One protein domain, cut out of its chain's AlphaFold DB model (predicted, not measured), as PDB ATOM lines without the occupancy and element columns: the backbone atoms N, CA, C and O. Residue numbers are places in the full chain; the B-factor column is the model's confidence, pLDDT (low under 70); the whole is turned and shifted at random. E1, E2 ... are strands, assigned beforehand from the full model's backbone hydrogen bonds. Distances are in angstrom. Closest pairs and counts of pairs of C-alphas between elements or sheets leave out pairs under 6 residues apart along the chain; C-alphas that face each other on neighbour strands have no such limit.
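Overview. This is residues 228 to 346 of the 776 residues of an uncharacterized protein of Clostridium sp. AM58-1XD (UniProt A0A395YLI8). What shape do these atoms make? Two twisted sheets lie face to face as a sandwich, a sheet of six strands, E9 E8 E7 E3 E4 E10, over a smaller one of four, E1 E2 E6 E5. Edge strands E1 and E9 come near each other on one side, while E4 and E10 reach away from the small sheet on the other, and the loops round Glu 294 and Pro 309 make the two ends of the longest axis. What is it built of? The printed part has 119 residues with no named helix and ten named strands, E1 to E10 along the chain, 55 residues and under half of the whole; the class is all strand, the larger sheet mixed and the smaller all antiparallel. How large is it? It is compact, with a radius of gyration of the C-alphas of 13.5 A, and elongated, with spans of 45 by 29 by 26 A.

Arrangement. How is the larger sheet ordered? Strand beside strand it runs E9, residues 327 to 333, E8, residues 318 to 323, E7, residues 297 to 304, E3, residues 257 to 261, E4, residues 267 to 270, and E10, residues 343 to 345. E7, E8 and E9 form a meander, each strand the antiparallel neighbour of the one before, with N 299 and O 321 2.9 A apart and N 320 and O 331 2.8 A apart. E3 is antiparallel to E7, N 259 and O 302 at 2.9 A, and to E4, N 260 and O 269 at 2.9 A, whereas E4 and E10 are parallel, N 268 and O 343 at 2.8 A. How is the other sheet ordered? It runs E1, residues 228 to 234, E2, residues 237 to 244, E6, residues 283 to 286, and E5, residues 277 to 279. The N and O pairs within hydrogen-bond range include N 230 and O 241 at 2.9 A, N 240 and O 284 at 2.8 A, and N 278 and O 285 at 2.8 A. How do the sheets meet? They form a sandwich, two sheets face to face, with 47 pairs of C-alphas within 10 A and the strands of the one at 30 degrees to those of the other. The closest C-alphas of E1 and E9 are those of Pro 231 and Ala 330, 6.3 A apart, while E3 and E5 are only just apart, their closest C-alphas 8.5 A from each other.

Along the chain. Which strands are longest? E7 measures 23.4 A from first to last C-alpha, E2 22.5 A, E1 19.7 A, E9 17.3 A and E8 16.0 A. Where are the anchors? E1 begins with C-alpha 228 at (-14.879, 51.401, -53.328), E7 begins with C-alpha 297 at (-15.605, 30.703, -44.869), and E10 ends with C-alpha 345 at (-33.296, 40.990, -47.183).

Size, cuts and confidence. Where does the chain change sheet? It changes at the links E2 to E3, E4 to E5 and E6 to E7. Which links are long? E2 to E3, with 12 residues, and E7 to E8, with 13, are long links. How far does the model reach, and is it whole? The two C-alphas farthest apart, those of Glu 294 and Pro 309, are 45.2 A from each other, and the printed part has no cut. Where is confidence low? The mean pLDDT of the printed part is 86.6, and residues 252 to 255, 292 to 293 and 307 to 313 are under 70.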
ATOM      1  N   SER A 228     -15.673  52.593 -53.588       91.56
ATOM      2  CA  SER A 228     -14.879  51.401 -53.328       91.56
ATOM      3  C   SER A 228     -14.325  51.440 -51.902       91.56
ATOM      4  O   SER A 228     -14.639  52.341 -51.117       91.56
ATOM      5  N   PHE A 229     -13.497  50.459 -51.547       94.06
ATOM      6  CA  PHE A 229     -12.915  50.367 -50.211       94.06
ATOM      7  C   PHE A 229     -11.441  49.988 -50.233       94.06
ATOM      8  O   PHE A 229     -11.028  49.103 -50.982       94.06
ATOM      9  N   ARG A 230     -10.680  50.540 -49.284       95.44
ATOM     10  CA  ARG A 230      -9.392  49.977 -48.870       95.44
ATOM     11  C   ARG A 230      -9.585  49.147 -47.596       95.44
ATOM     12  O   ARG A 230      -9.760  49.733 -46.520       95.44
ATOM     13  N   PRO A 231      -9.572  47.803 -47.689       94.81
ATOM     14  CA  PRO A 231      -9.799  46.938 -46.545       94.81
ATOM     15  C   PRO A 231      -8.536  46.817 -45.690       94.81
ATOM     16  O   PRO A 231      -7.478  46.395 -46.153       94.81
ATOM     17  N   GLU A 232      -8.672  47.133 -44.410       95.31
ATOM     18  CA  GLU A 232      -7.642  46.989 -43.387       95.31
ATOM     19  C   GLU A 232      -8.217  46.109 -42.269       95.31
ATOM     20  O   GLU A 232      -9.358  46.290 -41.862       95.31
ATOM     21  N   TYR A 233      -7.489  45.097 -41.792       92.69
ATOM     22  CA  TYR A 233      -8.057  44.115 -40.860       92.69
ATOM     23  C   TYR A 233      -7.068  43.650 -39.795       92.69
ATOM     24  O   TYR A 233      -5.868  43.508 -40.037       92.69
ATOM     25  N   HIS A 234      -7.588  43.384 -38.596       90.75
ATOM     26  CA  HIS A 234      -6.802  42.923 -37.458       90.75
ATOM     27  C   HIS A 234      -7.601  41.932 -36.600       90.75
ATOM     28  O   HIS A 234      -8.568  42.290 -35.924       90.75
ATOM     29  N   GLY A 235      -7.172  40.667 -36.600       90.31
ATOM     30  CA  GLY A 235      -7.872  39.590 -35.900       90.31
ATOM     31  C   GLY A 235      -9.225  39.300 -36.549       90.31
ATOM     32  O   GLY A 235      -9.275  38.767 -37.653       90.31
ATOM     33  N   THR A 236     -10.310  39.640 -35.856       92.50
ATOM     34  CA  THR A 236     -11.700  39.411 -36.292       92.50
ATOM     35  C   THR A 236     -12.424  40.695 -36.713       92.50
ATOM     36  O   THR A 236     -13.600  40.633 -37.070       92.50
ATOM     37  N   THR A 237     -11.737  41.843 -36.681       94.12
ATOM     38  CA  THR A 237     -12.280  43.146 -37.085       94.12
ATOM     39  C   THR A 237     -11.746  43.564 -38.449       94.12
ATOM     40  O   THR A 237     -10.540  43.487 -38.706       94.12
ATOM     41  N   LEU A 238     -12.661  44.035 -39.291       96.31
ATOM     42  CA  LEU A 238     -12.434  44.616 -40.606       96.31
ATOM     43  C   LEU A 238     -12.810  46.100 -40.577       96.31
ATOM     44  O   LEU A 238     -13.933  46.441 -40.219       96.31
ATOM     45  N   THR A 239     -11.896  46.950 -41.016       96.06
ATOM     46  CA  THR A 239     -12.111  48.360 -41.337       96.06
ATOM     47  C   THR A 239     -12.139  48.502 -42.854       96.06
ATOM     48  O   THR A 239     -11.215  48.074 -43.543       96.06
ATOM     49  N   LEU A 240     -13.196  49.107 -43.386       95.38
ATOM     50  CA  LEU A 240     -13.333  49.449 -44.795       95.38
ATOM     51  C   LEU A 240     -13.302  50.971 -44.921       95.38
ATOM     52  O   LEU A 240     -14.318  51.635 -44.729       95.38
ATOM     53  N   ASN A 241     -12.118  51.513 -45.204       95.06
ATOM     54  CA  ASN A 241     -11.941  52.935 -45.500       95.06
ATOM     55  C   ASN A 241     -12.585  53.231 -46.856       95.06
ATOM     56  O   ASN A 241     -12.322  52.482 -47.802       95.06
ATOM     57  N   TYR A 242     -13.382  54.292 -46.971       91.69
ATOM     58  CA  TYR A 242     -14.004  54.644 -48.248       91.69
ATOM     59  C   TYR A 242     -12.949  55.158 -49.231       91.69
ATOM     60  O   TYR A 242     -12.115  56.000 -48.890       91.69
ATOM     61  N   GLU A 243     -13.000  54.671 -50.470       90.62
ATOM     62  CA  GLU A 243     -12.210  55.221 -51.568       90.62
ATOM     63  C   GLU A 243     -13.086  55.554 -52.775       90.62
ATOM     64  O   GLU A 243     -13.976  54.797 -53.154       90.62
ATOM     65  N   MET A 244     -12.798  56.687 -53.410       83.88
ATOM     66  CA  MET A 244     -13.420  57.139 -54.648       83.88
ATOM     67  C   MET A 244     -12.332  57.297 -55.707       83.88
ATOM     68  O   MET A 244     -11.345  58.001 -55.490       83.88
ATOM     69  N   ASN A 245     -12.475  56.614 -56.847       77.62
ATOM     70  CA  ASN A 245     -11.492  56.624 -57.942       77.62
ATOM     71  C   ASN A 245     -10.034  56.346 -57.482       77.62
ATOM     72  O   ASN A 245      -9.079  56.931 -58.000       77.62
ATOM     73  N   GLY A 246      -9.857  55.460 -56.490       79.69
ATOM     74  CA  GLY A 246      -8.550  55.090 -55.922       79.69
ATOM     75  C   GLY A 246      -7.910  56.152 -55.016       79.69
ATOM     76  O   GLY A 246      -6.684  56.219 -54.917       79.69
ATOM     77  N   ARG A 247      -8.720  57.020 -54.397       85.50
ATOM     78  CA  ARG A 247      -8.303  58.017 -53.397       85.50
ATOM     79  C   ARG A 247      -9.182  57.903 -52.149       85.50
ATOM     80  O   ARG A 247     -10.367  57.627 -52.319       85.50
ATOM     81  N   PRO A 248      -8.670  58.167 -50.932       89.75
ATOM     82  CA  PRO A 248      -9.503  58.269 -49.733       89.75
ATOM     83  C   PRO A 248     -10.656  59.260 -49.927       89.75
ATOM     84  O   PRO A 248     -10.456  60.329 -50.505       89.75
ATOM     85  N   TYR A 249     -11.839  58.897 -49.439       84.12
ATOM     86  CA  TYR A 249     -13.066  59.682 -49.549       84.12
ATOM     87  C   TYR A 249     -13.714  59.865 -48.169       84.12
ATOM     88  O   TYR A 249     -13.559  59.006 -47.302       84.12
ATOM     89  N   GLN A 250     -14.441  60.967 -47.971       83.56
ATOM     90  CA  GLN A 250     -15.255  61.206 -46.776       83.56
ATOM     91  C   GLN A 250     -16.702  61.462 -47.187       83.56
ATOM     92  O   GLN A 250     -16.971  62.326 -48.018       83.56
ATOM     93  N   LEU A 251     -17.630  60.722 -46.588       74.38
ATOM     94  CA  LEU A 251     -19.067  60.895 -46.774       74.38
ATOM     95  C   LEU A 251     -19.514  62.202 -46.101       74.38
ATOM     96  O   LEU A 251     -19.403  62.300 -44.876       74.38
ATOM     97  N   PRO A 252     -20.042  63.200 -46.831       57.44
ATOM     98  CA  PRO A 252     -20.398  64.477 -46.215       57.44
ATOM     99  C   PRO A 252     -21.649  64.369 -45.331       57.44
ATOM    100  O   PRO A 252     -21.783  65.115 -44.360       57.44
ATOM    101  N   PHE A 253     -22.565  63.448 -45.651       54.41
ATOM    102  CA  PHE A 253     -23.738  63.078 -44.854       54.41
ATOM    103  C   PHE A 253     -24.386  61.807 -45.431       54.41
ATOM    104  O   PHE A 253     -24.346  61.590 -46.637       54.41
ATOM    105  N   GLY A 254     -25.041  60.987 -44.601       62.00
ATOM    106  CA  GLY A 254     -25.924  59.923 -45.100       62.00
ATOM    107  C   GLY A 254     -26.100  58.731 -44.161       62.00
ATOM    108  O   GLY A 254     -25.213  58.387 -43.386       62.00
ATOM    109  N   SER A 255     -27.253  58.064 -44.255       63.72
ATOM    110  CA  SER A 255     -27.509  56.788 -43.577       63.72
ATOM    111  C   SER A 255     -27.235  55.619 -44.527       63.72
ATOM    112  O   SER A 255     -28.157  55.099 -45.159       63.72
ATOM    113  N   ILE A 256     -25.969  55.212 -44.628       81.75
ATOM    114  CA  ILE A 256     -25.582  54.009 -45.376       81.75
ATOM    115  C   ILE A 256     -26.196  52.761 -44.737       81.75
ATOM    116  O   ILE A 256     -26.225  52.621 -43.513       81.75
ATOM    117  N   ALA A 257     -26.619  51.824 -45.582       88.06
ATOM    118  CA  ALA A 257     -26.907  50.456 -45.193       88.06
ATOM    119  C   ALA A 257     -25.788  49.508 -45.660       88.06
ATOM    120  O   ALA A 257     -25.335  49.577 -46.800       88.06
ATOM    121  N   LEU A 258     -25.359  48.600 -44.786       93.19
ATOM    122  CA  LEU A 258     -24.358  47.571 -45.058       93.19
ATOM    123  C   LEU A 258     -25.022  46.191 -45.105       93.19
ATOM    124  O   LEU A 258     -25.720  45.798 -44.168       93.19
ATOM    125  N   TYR A 259     -24.766  45.443 -46.176       96.12
ATOM    126  CA  TYR A 259     -25.284  44.094 -46.381       96.12
ATOM    127  C   TYR A 259     -24.158  43.061 -46.333       96.12
ATOM    128  O   TYR A 259     -23.085  43.286 -46.890       96.12
ATOM    129  N   GLU A 260     -24.422  41.913 -45.707       96.50
ATOM    130  CA  GLU A 260     -23.528  40.749 -45.678       96.50
ATOM    131  C   GLU A 260     -24.169  39.535 -46.363       96.50
ATOM    132  O   GLU A 260     -25.338  39.224 -46.130       96.50
ATOM    133  N   SER A 261     -23.376  38.795 -47.139       96.06
ATOM    134  CA  SER A 261     -23.661  37.411 -47.529       96.06
ATOM    135  C   SER A 261     -22.622  36.460 -46.930       96.06
ATOM    136  O   SER A 261     -21.419  36.716 -46.988       96.06
ATOM    137  N   GLN A 262     -23.092  35.330 -46.394       92.69
ATOM    138  CA  GLN A 262     -22.263  34.234 -45.863       92.69
ATOM    139  C   GLN A 262     -22.333  32.964 -46.742       92.69
ATOM    140  O   GLN A 262     -21.845  31.900 -46.358       92.69
ATOM    141  N   ASP A 263     -22.976  33.053 -47.912       90.94
ATOM    142  CA  ASP A 263     -23.277  31.940 -48.822       90.94
ATOM    143  C   ASP A 263     -22.794  32.202 -50.265       90.94
ATOM    144  O   ASP A 263     -23.417  31.774 -51.238       90.94
ATOM    145  N   ASP A 264     -21.655  32.900 -50.391       89.38
ATOM    146  CA  ASP A 264     -21.027  33.326 -51.658       89.38
ATOM    147  C   ASP A 264     -21.968  34.138 -52.584       89.38
ATOM    148  O   ASP A 264     -21.839  34.116 -53.809       89.38
ATOM    149  N   GLY A 265     -22.884  34.910 -51.990       92.75
ATOM    150  CA  GLY A 265     -23.729  35.901 -52.665       92.75
ATOM    151  C   GLY A 265     -25.161  35.455 -52.964       92.75
ATOM    152  O   GLY A 265     -25.903  36.215 -53.580       92.75
ATOM    153  N   ALA A 266     -25.588  34.257 -52.553       94.38
ATOM    154  CA  ALA A 266     -26.950  33.790 -52.830       94.38
ATOM    155  C   ALA A 266     -28.017  34.515 -51.981       94.38
ATOM    156  O   ALA A 266     -29.114  34.786 -52.485       94.38
ATOM    157  N   SER A 267     -27.678  34.878 -50.741       95.88
ATOM    158  CA  SER A 267     -28.526  35.593 -49.781       95.88
ATOM    159  C   SER A 267     -27.747  36.743 -49.135       95.88
ATOM    160  O   SER A 267     -26.657  36.529 -48.605       95.88
ATOM    161  N   TRP A 268     -28.318  37.947 -49.145       97.25
ATOM    162  CA  TRP A 268     -27.742  39.166 -48.569       97.25
ATOM    163  C   TRP A 268     -28.644  39.700 -47.459       97.25
ATOM    164  O   TRP A 268     -29.852  39.831 -47.649       97.25
ATOM    165  N   TYR A 269     -28.061  40.029 -46.311       96.25
ATOM    166  CA  TYR A 269     -28.777  40.476 -45.119       96.25
ATOM    167  C   TYR A 269     -28.311  41.864 -44.703       96.25
ATOM    168  O   TYR A 269     -27.112  42.085 -44.547       96.25
ATOM    169  N   ASN A 270     -29.255  42.776 -44.476       94.38
ATOM    170  CA  ASN A 270     -28.980  44.094 -43.918       94.38
ATOM    171  C   ASN A 270     -28.456  43.963 -42.470       94.38
ATOM    172  O   ASN A 270     -29.210  43.610 -41.561       94.38
ATOM    173  N   ILE A 271     -27.166  44.239 -42.254       92.56
ATOM    174  CA  ILE A 271     -26.490  44.162 -40.944       92.56
ATOM    175  C   ILE A 271     -26.220  45.538 -40.319       92.56
ATOM    176  O   ILE A 271     -25.566  45.615 -39.284       92.56
ATOM    177  N   SER A 272     -26.727  46.620 -40.918       88.94
ATOM    178  CA  SER A 272     -26.441  48.017 -40.532       88.94
ATOM    179  C   SER A 272     -26.767  48.367 -39.079       88.94
ATOM    180  O   SER A 272     -26.221  49.325 -38.549       88.94
ATOM    181  N   GLU A 273     -27.672  47.614 -38.449       87.69
ATOM    182  CA  GLU A 273     -28.098  47.820 -37.057       87.69
ATOM    183  C   GLU A 273     -27.510  46.776 -36.102       87.69
ATOM    184  O   GLU A 273     -27.878  46.739 -34.932       87.69
ATOM    185  N   SER A 274     -26.602  45.918 -36.574       89.06
ATOM    186  CA  SER A 274     -25.901  44.976 -35.712       89.06
ATOM    187  C   SER A 274     -24.867  45.722 -34.875       89.06
ATOM    188  O   SER A 274     -24.053  46.489 -35.386       89.06
ATOM    189  N   THR A 275     -24.832  45.432 -33.579       85.31
ATOM    190  CA  THR A 275     -23.878  45.962 -32.598       85.31
ATOM    191  C   THR A 275     -22.409  45.724 -32.964       85.31
ATOM    192  O   THR A 275     -21.544  46.396 -32.400       85.31
ATOM    193  N   ARG A 276     -22.105  44.836 -33.923       89.19
ATOM    194  CA  ARG A 276     -20.754  44.611 -34.473       89.19
ATOM    195  C   ARG A 276     -20.349  45.577 -35.598       89.19
ATOM    196  O   ARG A 276     -19.173  45.625 -35.951       89.19
ATOM    197  N   VAL A 277     -21.299  46.304 -36.186       89.44
ATOM    198  CA  VAL A 277     -21.064  47.305 -37.239       89.44
ATOM    199  C   VAL A 277     -20.905  48.688 -36.603       89.44
ATOM    200  O   VAL A 277     -21.532  48.965 -35.585       89.44
ATOM    201  N   ARG A 278     -20.055  49.543 -37.180       87.06
ATOM    202  CA  ARG A 278     -20.032  51.001 -36.976       87.06
ATOM    203  C   ARG A 278     -19.814  51.686 -38.318       87.06
ATOM    204  O   ARG A 278     -19.001  51.203 -39.105       87.06
ATOM    205  N   ILE A 279     -20.502  52.795 -38.570       84.88
ATOM    206  CA  ILE A 279     -20.402  53.558 -39.825       84.88
ATOM    207  C   ILE A 279     -19.996  55.002 -39.503       84.88
ATOM    208  O   ILE A 279     -20.736  55.678 -38.792       84.88
ATOM    209  N   TYR A 280     -18.851  55.455 -40.013       84.00
ATOM    210  CA  TYR A 280     -18.294  56.804 -39.831       84.00
ATOM    211  C   TYR A 280     -18.219  57.546 -41.180       84.00
ATOM    212  O   TYR A 280     -18.667  57.028 -42.201       84.00
ATOM    213  N   ASP A 281     -17.651  58.753 -41.193       82.62
ATOM    214  CA  ASP A 281     -17.461  59.576 -42.392       82.62
ATOM    215  C   ASP A 281     -16.345  59.061 -43.315       82.62
ATOM    216  O   ASP A 281     -16.523  59.055 -44.533       82.62
ATOM    217  N   ASP A 282     -15.220  58.596 -42.762       86.25
ATOM    218  CA  ASP A 282     -14.038  58.137 -43.514       86.25
ATOM    219  C   ASP A 282     -13.924  56.601 -43.655       86.25
ATOM    220  O   ASP A 282     -13.240  56.097 -44.556       86.25
ATOM    221  N   HIS A 283     -14.626  55.831 -42.818       90.69
ATOM    222  CA  HIS A 283     -14.657  54.368 -42.884       90.69
ATOM    223  C   HIS A 283     -15.924  53.747 -42.278       90.69
ATOM    224  O   HIS A 283     -16.640  54.363 -41.492       90.69
ATOM    225  N   LEU A 284     -16.139  52.459 -42.550       91.12
ATOM    226  CA  LEU A 284     -16.970  51.597 -41.705       91.12
ATOM    227  C   LEU A 284     -16.137  50.482 -41.061       91.12
ATOM    228  O   LEU A 284     -15.071  50.110 -41.552       91.12
ATOM    229  N   SER A 285     -16.618  49.944 -39.946       91.94
ATOM    230  CA  SER A 285     -15.979  48.873 -39.181       91.94
ATOM    231  C   SER A 285     -16.969  47.738 -38.934       91.94
ATOM    232  O   SER A 285     -18.109  47.983 -38.552       91.94
ATOM    233  N   VAL A 286     -16.517  46.494 -39.086       93.75
ATOM    234  CA  VAL A 286     -17.285  45.273 -38.808       93.75
ATOM    235  C   VAL A 286     -16.437  44.340 -37.946       93.75
ATOM    236  O   VAL A 286     -15.391  43.858 -38.385       93.75
ATOM    237  N   SER A 287     -16.875  44.068 -36.717       91.69
ATOM    238  CA  SER A 287     -16.231  43.095 -35.829       91.69
ATOM    239  C   SER A 287     -16.820  41.682 -35.954       91.69
ATOM    240  O   SER A 287     -17.834  41.435 -36.615       91.69
ATOM    241  N   GLU A 288     -16.139  40.735 -35.305       89.12
ATOM    242  CA  GLU A 288     -16.555  39.335 -35.141       89.12
ATOM    243  C   GLU A 288     -16.701  38.527 -36.447       89.12
ATOM    244  O   GLU A 288     -17.372  37.496 -36.473       89.12
ATOM    245  N   ILE A 289     -16.003  38.921 -37.523       89.69
ATOM    246  CA  ILE A 289     -15.966  38.158 -38.782       89.69
ATOM    247  C   ILE A 289     -15.164  36.861 -38.579       89.69
ATOM    248  O   ILE A 289     -13.945  36.818 -38.762       89.69
ATOM    249  N   THR A 290     -15.862  35.792 -38.197       82.75
ATOM    250  CA  THR A 290     -15.303  34.469 -37.872       82.75
ATOM    251  C   THR A 290     -16.151  33.342 -38.450       82.75
ATOM    252  O   THR A 290     -17.377  33.425 -38.498       82.75
ATOM    253  N   SER A 291     -15.506  32.251 -38.872       77.12
ATOM    254  CA  SER A 291     -16.203  31.011 -39.227       77.12
ATOM    255  C   SER A 291     -16.347  30.114 -38.003       77.12
ATOM    256  O   SER A 291     -15.359  29.725 -37.384       77.12
ATOM    257  N   ASN A 292     -17.573  29.677 -37.718       69.31
ATOM    258  CA  ASN A 292     -17.859  28.642 -36.718       69.31
ATOM    259  C   ASN A 292     -17.570  27.208 -37.232       69.31
ATOM    260  O   ASN A 292     -18.163  26.242 -36.746       69.31
ATOM    261  N   THR A 293     -16.704  27.042 -38.240       69.19
ATOM    262  CA  THR A 293     -16.397  25.746 -38.871       69.19
ATOM    263  C   THR A 293     -14.890  25.481 -38.942       69.19
ATOM    264  O   THR A 293     -14.085  26.404 -38.908       69.19
ATOM    265  N   GLU A 294     -14.488  24.210 -39.082       72.56
ATOM    266  CA  GLU A 294     -13.070  23.807 -39.205       72.56
ATOM    267  C   GLU A 294     -12.383  24.294 -40.504       72.56
ATOM    268  O   GLU A 294     -11.196  24.031 -40.710       72.56
ATOM    269  N   PHE A 295     -13.107  24.978 -41.396       75.88
ATOM    270  CA  PHE A 295     -12.624  25.445 -42.695       75.88
ATOM    271  C   PHE A 295     -12.864  26.955 -42.856       75.88
ATOM    272  O   PHE A 295     -13.847  27.470 -42.325       75.88
ATOM    273  N   PRO A 296     -12.012  27.684 -43.602       80.69
ATOM    274  CA  PRO A 296     -12.266  29.091 -43.893       80.69
ATOM    275  C   PRO A 296     -13.586  29.287 -44.647       80.69
ATOM    276  O   PRO A 296     -13.862  28.577 -45.617       80.69
ATOM    277  N   SER A 297     -14.368  30.273 -44.217       87.25
ATOM    278  CA  SER A 297     -15.605  30.703 -44.869       87.25
ATOM    279  C   SER A 297     -15.388  31.985 -45.668       87.25
ATOM    280  O   SER A 297     -14.484  32.772 -45.381       87.25
ATOM    281  N   SER A 298     -16.235  32.161 -46.678       90.56
ATOM    282  CA  SER A 298     -16.290  33.327 -47.553       90.56
ATOM    283  C   SER A 298     -17.429  34.235 -47.098       90.56
ATOM    284  O   SER A 298     -18.566  33.777 -46.994       90.56
ATOM    285  N   PHE A 299     -17.115  35.497 -46.823       94.62
ATOM    286  CA  PHE A 299     -18.078  36.543 -46.487       94.62
ATOM    287  C   PHE A 299     -18.000  37.619 -47.570       94.62
ATOM    288  O   PHE A 299     -16.900  37.985 -47.990       94.62
ATOM    289  N   LEU A 300     -19.142  38.119 -48.033       97.12
ATOM    290  CA  LEU A 300     -19.215  39.243 -48.964       97.12
ATOM    291  C   LEU A 300     -19.913  40.418 -48.286       97.12
ATOM    292  O   LEU A 300     -20.935  40.214 -47.637       97.12
ATOM    293  N   PHE A 301     -19.398  41.629 -48.483       97.25
ATOM    294  CA  PHE A 301     -19.989  42.867 -47.981       97.25
ATOM    295  C   PHE A 301     -20.223  43.848 -49.128       97.25
ATOM    296  O   PHE A 301     -19.337  44.036 -49.960       97.25
ATOM    297  N   GLN A 302     -21.387  44.492 -49.156       96.12
ATOM    298  CA  GLN A 302     -21.681  45.606 -50.062       96.12
ATOM    299  C   GLN A 302     -22.458  46.681 -49.296       96.12
ATOM    300  O   GLN A 302     -23.370  46.364 -48.529       96.12
ATOM    301  N   ALA A 303     -22.083  47.943 -49.480       92.75
ATOM    302  CA  ALA A 303     -22.790  49.088 -48.927       92.75
ATOM    303  C   ALA A 303     -23.772  49.671 -49.955       92.75
ATOM    304  O   ALA A 303     -23.598  49.513 -51.166       92.75
ATOM    305  N   THR A 304     -24.800  50.350 -49.459       88.81
ATOM    306  CA  THR A 304     -25.815  51.050 -50.250       88.81
ATOM    307  C   THR A 304     -26.409  52.229 -49.466       88.81
ATOM    308  O   THR A 304     -26.090  52.404 -48.291       88.81
ATOM    309  N   GLY A 305     -27.260  53.054 -50.082       79.12
ATOM    310  CA  GLY A 305     -27.791  54.280 -49.463       79.12
ATOM    311  C   GLY A 305     -26.870  55.495 -49.627       79.12
ATOM    312  O   GLY A 305     -26.833  56.375 -48.770       79.12
ATOM    313  N   PHE A 306     -26.111  55.514 -50.721       74.75
ATOM    314  CA  PHE A 306     -25.206  56.587 -51.128       74.75
ATOM    315  C   PHE A 306     -25.987  57.772 -51.741       74.75
ATOM    316  O   PHE A 306     -25.997  57.963 -52.952       74.75
ATOM    317  N   ASP A 307     -26.684  58.540 -50.897       54.75
ATOM    318  CA  ASP A 307     -27.569  59.656 -51.292       54.75
ATOM    319  C   ASP A 307     -26.802  60.995 -51.419       54.75
ATOM    320  O   ASP A 307     -26.995  61.927 -50.637       54.75
ATOM    321  N   ASP A 308     -25.885  61.065 -52.391       60.25
ATOM    322  CA  ASP A 308     -25.053  62.243 -52.695       60.25
ATOM    323  C   ASP A 308     -25.013  62.507 -54.215       60.25
ATOM    324  O   ASP A 308     -24.858  61.550 -54.983       60.25
ATOM    325  N   PRO A 309     -25.105  63.766 -54.690       53.34
ATOM    326  CA  PRO A 309     -24.835  64.103 -56.089       53.34
ATOM    327  C   PRO A 309     -23.436  63.708 -56.605       53.34
ATOM    328  O   PRO A 309     -23.263  63.689 -57.819       53.34
ATOM    329  N   GLU A 310     -22.445  63.387 -55.764       56.75
ATOM    330  CA  GLU A 310     -21.133  62.881 -56.212       56.75
ATOM    331  C   GLU A 310     -21.124  61.385 -56.617       56.75
ATOM    332  O   GLU A 310     -20.121  60.906 -57.155       56.75
ATOM    333  N   PHE A 311     -22.221  60.635 -56.429       61.69
ATOM    334  CA  PHE A 311     -22.286  59.197 -56.737       61.69
ATOM    335  C   PHE A 311     -23.156  58.866 -57.963       61.69
ATOM    336  O   PHE A 311     -24.298  59.303 -58.081       61.69
ATOM    337  N   THR A 312     -22.667  57.990 -58.855       55.16
ATOM    338  CA  THR A 312     -23.493  57.425 -59.951       55.16
ATOM    339  C   THR A 312     -24.388  56.266 -59.527       55.16
ATOM    340  O   THR A 312     -25.176  55.764 -60.340       55.16
ATOM    341  N   SER A 313     -24.195  55.754 -58.315       64.75
ATOM    342  CA  SER A 313     -24.599  54.405 -57.953       64.75
ATOM    343  C   SER A 313     -25.017  54.289 -56.500       64.75
ATOM    344  O   SER A 313     -24.204  54.501 -55.603       64.75
ATOM    345  N   ASP A 314     -26.233  53.788 -56.289       76.00
ATOM    346  CA  ASP A 314     -26.772  53.475 -54.965       76.00
ATOM    347  C   ASP A 314     -25.959  52.398 -54.217       76.00
ATOM    348  O   ASP A 314     -26.259  52.139 -53.057       76.00
ATOM    349  N   TYR A 315     -24.972  51.745 -54.850       87.75
ATOM    350  CA  TYR A 315     -24.200  50.608 -54.330       87.75
ATOM    351  C   TYR A 315     -22.686  50.816 -54.464       87.75
ATOM    352  O   TYR A 315     -22.218  51.423 -55.428       87.75
ATOM    353  N   SER A 316     -21.922  50.244 -53.532       91.69
ATOM    354  CA  SER A 316     -20.454  50.198 -53.572       91.69
ATOM    355  C   SER A 316     -19.912  49.054 -54.442       91.69
ATOM    356  O   SER A 316     -20.657  48.181 -54.897       91.69
ATOM    357  N   ASP A 317     -18.590  48.961 -54.570       93.31
ATOM    358  CA  ASP A 317     -17.917  47.685 -54.846       93.31
ATOM    359  C   ASP A 317     -18.195  46.643 -53.749       93.31
ATOM    360  O   ASP A 317     -18.624  46.968 -52.637       93.31
ATOM    361  N   ILE A 318     -17.948  45.368 -54.057       96.50
ATOM    362  CA  ILE A 318     -18.152  44.254 -53.126       96.50
ATOM    363  C   ILE A 318     -16.812  43.878 -52.486       96.50
ATOM    364  O   ILE A 318     -15.859  43.535 -53.186       96.50
ATOM    365  N   VAL A 319     -16.744  43.847 -51.155       96.94
ATOM    366  CA  VAL A 319     -15.580  43.305 -50.438       96.94
ATOM    367  C   VAL A 319     -15.777  41.819 -50.179       96.94
ATOM    368  O   VAL A 319     -16.746  41.421 -49.536       96.94
ATOM    369  N   LYS A 320     -14.835  40.987 -50.631       96.50
ATOM    370  CA  LYS A 320     -14.767  39.560 -50.311       96.50
ATOM    371  C   LYS A 320     -13.746  39.317 -49.206       96.50
ATOM    372  O   LYS A 320     -12.572  39.638 -49.356       96.50
ATOM    373  N   ILE A 321     -14.185  38.689 -48.123       95.50
ATOM    374  CA  ILE A 321     -13.361  38.314 -46.974       95.50
ATOM    375  C   ILE A 321     -13.278  36.794 -46.878       95.50
ATOM    376  O   ILE A 321     -14.293  36.103 -46.962       95.50
ATOM    377  N   ILE A 322     -12.079  36.266 -46.630       93.06
ATOM    378  CA  ILE A 322     -11.880  34.869 -46.229       93.06
ATOM    379  C   ILE A 322     -11.486  34.847 -44.751       93.06
ATOM    380  O   ILE A 322     -10.481  35.455 -44.382       93.06
ATOM    381  N   SER A 323     -12.242  34.149 -43.897       90.50
ATOM    382  CA  SER A 323     -11.998  34.104 -42.442       90.50
ATOM    383  C   SER A 323     -12.178  32.703 -41.846       90.50
ATOM    384  O   SER A 323     -12.990  31.911 -42.328       90.50
ATOM    385  N   SER A 324     -11.428  32.392 -40.785       86.75
ATOM    386  CA  SER A 324     -11.638  31.222 -39.918       86.75
ATOM    387  C   SER A 324     -11.756  31.649 -38.446       86.75
ATOM    388  O   SER A 324     -12.763  32.246 -38.078       86.75
ATOM    389  N   GLU A 325     -10.738  31.411 -37.614       86.25
ATOM    390  CA  GLU A 325     -10.626  31.996 -36.261       86.25
ATOM    391  C   GLU A 325     -10.262  33.495 -36.312       86.25
ATOM    392  O   GLU A 325     -10.418  34.220 -35.332       86.25
ATOM    393  N   ALA A 326      -9.760  33.953 -37.463       88.50
ATOM    394  CA  ALA A 326      -9.414  35.332 -37.787       88.50
ATOM    395  C   ALA A 326      -9.509  35.549 -39.308       88.50
ATOM    396  O   ALA A 326      -9.499  34.583 -40.081       88.50
ATOM    397  N   ILE A 327      -9.549  36.813 -39.731       90.88
ATOM    398  CA  ILE A 327      -9.533  37.219 -41.138       90.88
ATOM    399  C   ILE A 327      -8.177  36.852 -41.766       90.88
ATOM    400  O   ILE A 327      -7.116  37.155 -41.218       90.88
ATOM    401  N   LEU A 328      -8.221  36.185 -42.922       91.06
ATOM    402  CA  LEU A 328      -7.059  35.659 -43.647       91.06
ATOM    403  C   LEU A 328      -6.729  36.498 -44.892       91.06
ATOM    404  O   LEU A 328      -5.554  36.774 -45.140       91.06
ATOM    405  N   SER A 329      -7.746  36.918 -45.651       93.25
ATOM    406  CA  SER A 329      -7.615  37.863 -46.769       93.25
ATOM    407  C   SER A 329      -8.847  38.756 -46.903       93.25
ATOM    408  O   SER A 329      -9.942  38.385 -46.468       93.25
ATOM    409  N   ALA A 330      -8.642  39.912 -47.532       95.12
ATOM    410  CA  ALA A 330      -9.682  40.809 -48.003       95.12
ATOM    411  C   ALA A 330      -9.349  41.238 -49.439       95.12
ATOM    412  O   ALA A 330      -8.236  41.696 -49.700       95.12
ATOM    413  N   ASP A 331     -10.304  41.079 -50.348       95.25
ATOM    414  CA  ASP A 331     -10.180  41.342 -51.781       95.25
ATOM    415  C   ASP A 331     -11.376  42.197 -52.244       95.25
ATOM    416  O   ASP A 331     -12.486  42.033 -51.735       95.25
ATOM    417  N   ILE A 332     -11.179  43.096 -53.213       95.81
ATOM    418  CA  ILE A 332     -12.256  43.920 -53.798       95.81
ATOM    419  C   ILE A 332     -12.729  43.310 -55.121       95.81
ATOM    420  O   ILE A 332     -11.922  42.848 -55.930       95.81
ATOM    421  N   ILE A 333     -14.043  43.321 -55.336       94.25
ATOM    422  CA  ILE A 333     -14.706  42.949 -56.584       94.25
ATOM    423  C   ILE A 333     -15.445  44.187 -57.099       94.25
ATOM    424  O   ILE A 333     -16.434  44.613 -56.499       94.25
ATOM    425  N   ASP A 334     -14.952  44.719 -58.217       89.44
ATOM    426  CA  ASP A 334     -15.569  45.795 -59.004       89.44
ATOM    427  C   ASP A 334     -17.034  45.452 -59.323       89.44
ATOM    428  O   ASP A 334     -17.322  44.396 -59.904       89.44
ATOM    429  N   SER A 335     -17.958  46.321 -58.905       87.56
ATOM    430  CA  SER A 335     -19.396  46.179 -59.158       87.56
ATOM    431  C   SER A 335     -19.916  47.106 -60.261       87.56
ATOM    432  O   SER A 335     -21.086  46.995 -60.637       87.56
ATOM    433  N   GLY A 336     -19.110  48.059 -60.746       79.81
ATOM    434  CA  GLY A 336     -19.565  49.190 -61.569       79.81
ATOM    435  C   GLY A 336     -20.649  50.065 -60.912       79.81
ATOM    436  O   GLY A 336     -21.348  50.817 -61.605       79.81
ATOM    437  N   GLY A 337     -20.847  49.917 -59.597       80.94
ATOM    438  CA  GLY A 337     -21.928  50.540 -58.841       80.94
ATOM    439  C   GLY A 337     -23.262  49.793 -58.926       80.94
ATOM    440  O   GLY A 337     -24.324  50.405 -58.805       80.94
ATOM    441  N   THR A 338     -23.241  48.483 -59.185       85.19
ATOM    442  CA  THR A 338     -24.457  47.666 -59.330       85.19
ATOM    443  C   THR A 338     -24.716  46.770 -58.119       85.19
ATOM    444  O   THR A 338     -23.795  46.263 -57.476       85.19
ATOM    445  N   GLN A 339     -25.997  46.558 -57.807       90.50
ATOM    446  CA  GLN A 339     -26.440  45.650 -56.749       90.50
ATOM    447  C   GLN A 339     -25.941  44.222 -57.009       90.50
ATOM    448  O   GLN A 339     -26.166  43.665 -58.087       90.50
ATOM    449  N   ALA A 340     -25.307  43.596 -56.014       92.31
ATOM    450  CA  ALA A 340     -24.841  42.220 -56.135       92.31
ATOM    451  C   ALA A 340     -25.998  41.245 -56.427       92.31
ATOM    452  O   ALA A 340     -27.036  41.254 -55.760       92.31
ATOM    453  N   VAL A 341     -25.803  40.356 -57.403       91.94
ATOM    454  CA  VAL A 341     -26.806  39.349 -57.783       91.94
ATOM    455  C   VAL A 341     -27.032  38.371 -56.629       91.94
ATOM    456  O   VAL A 341     -26.134  37.610 -56.281       91.94
ATOM    457  N   GLY A 342     -28.247  38.353 -56.079       92.81
ATOM    458  CA  GLY A 342     -28.646  37.479 -54.976       92.81
ATOM    459  C   GLY A 342     -30.074  37.765 -54.510       92.81
ATOM    460  O   GLY A 342     -30.790  38.557 -55.123       92.81
ATOM    461  N   THR A 343     -30.495  37.133 -53.415       95.81
ATOM    462  CA  THR A 343     -31.739  37.491 -52.711       95.81
ATOM    463  C   THR A 343     -31.403  38.460 -51.587       95.81
ATOM    464  O   THR A 343     -30.703  38.074 -50.656       95.81
ATOM    465  N   TRP A 344     -31.882  39.699 -51.664       95.50
ATOM    466  CA  TRP A 344     -31.649  40.709 -50.628       95.50
ATOM    467  C   TRP A 344     -32.770  40.686 -49.584       95.50
ATOM    468  O   TRP A 344     -33.938  40.479 -49.918       95.50
ATOM    469  N   ASN A 345     -32.395  40.849 -48.316       94.44
ATOM    470  CA  ASN A 345     -33.296  40.990 -47.183       94.44
ATOM    471  C   ASN A 345     -33.032  42.328 -46.486       94.44
ATOM    472  O   ASN A 345     -32.070  42.463 -45.724       94.44
ATOM    473  N   ASP A 346     -33.906  43.292 -46.764       90.31
ATOM    474  CA  ASP A 346     -33.738  44.693 -46.372       90.31
ATOM    475  C   ASP A 346     -34.114  44.956 -44.902       90.31
ATOM    476  O   ASP A 346     -33.693  45.968 -44.338       90.31
TER     477      ASP A 346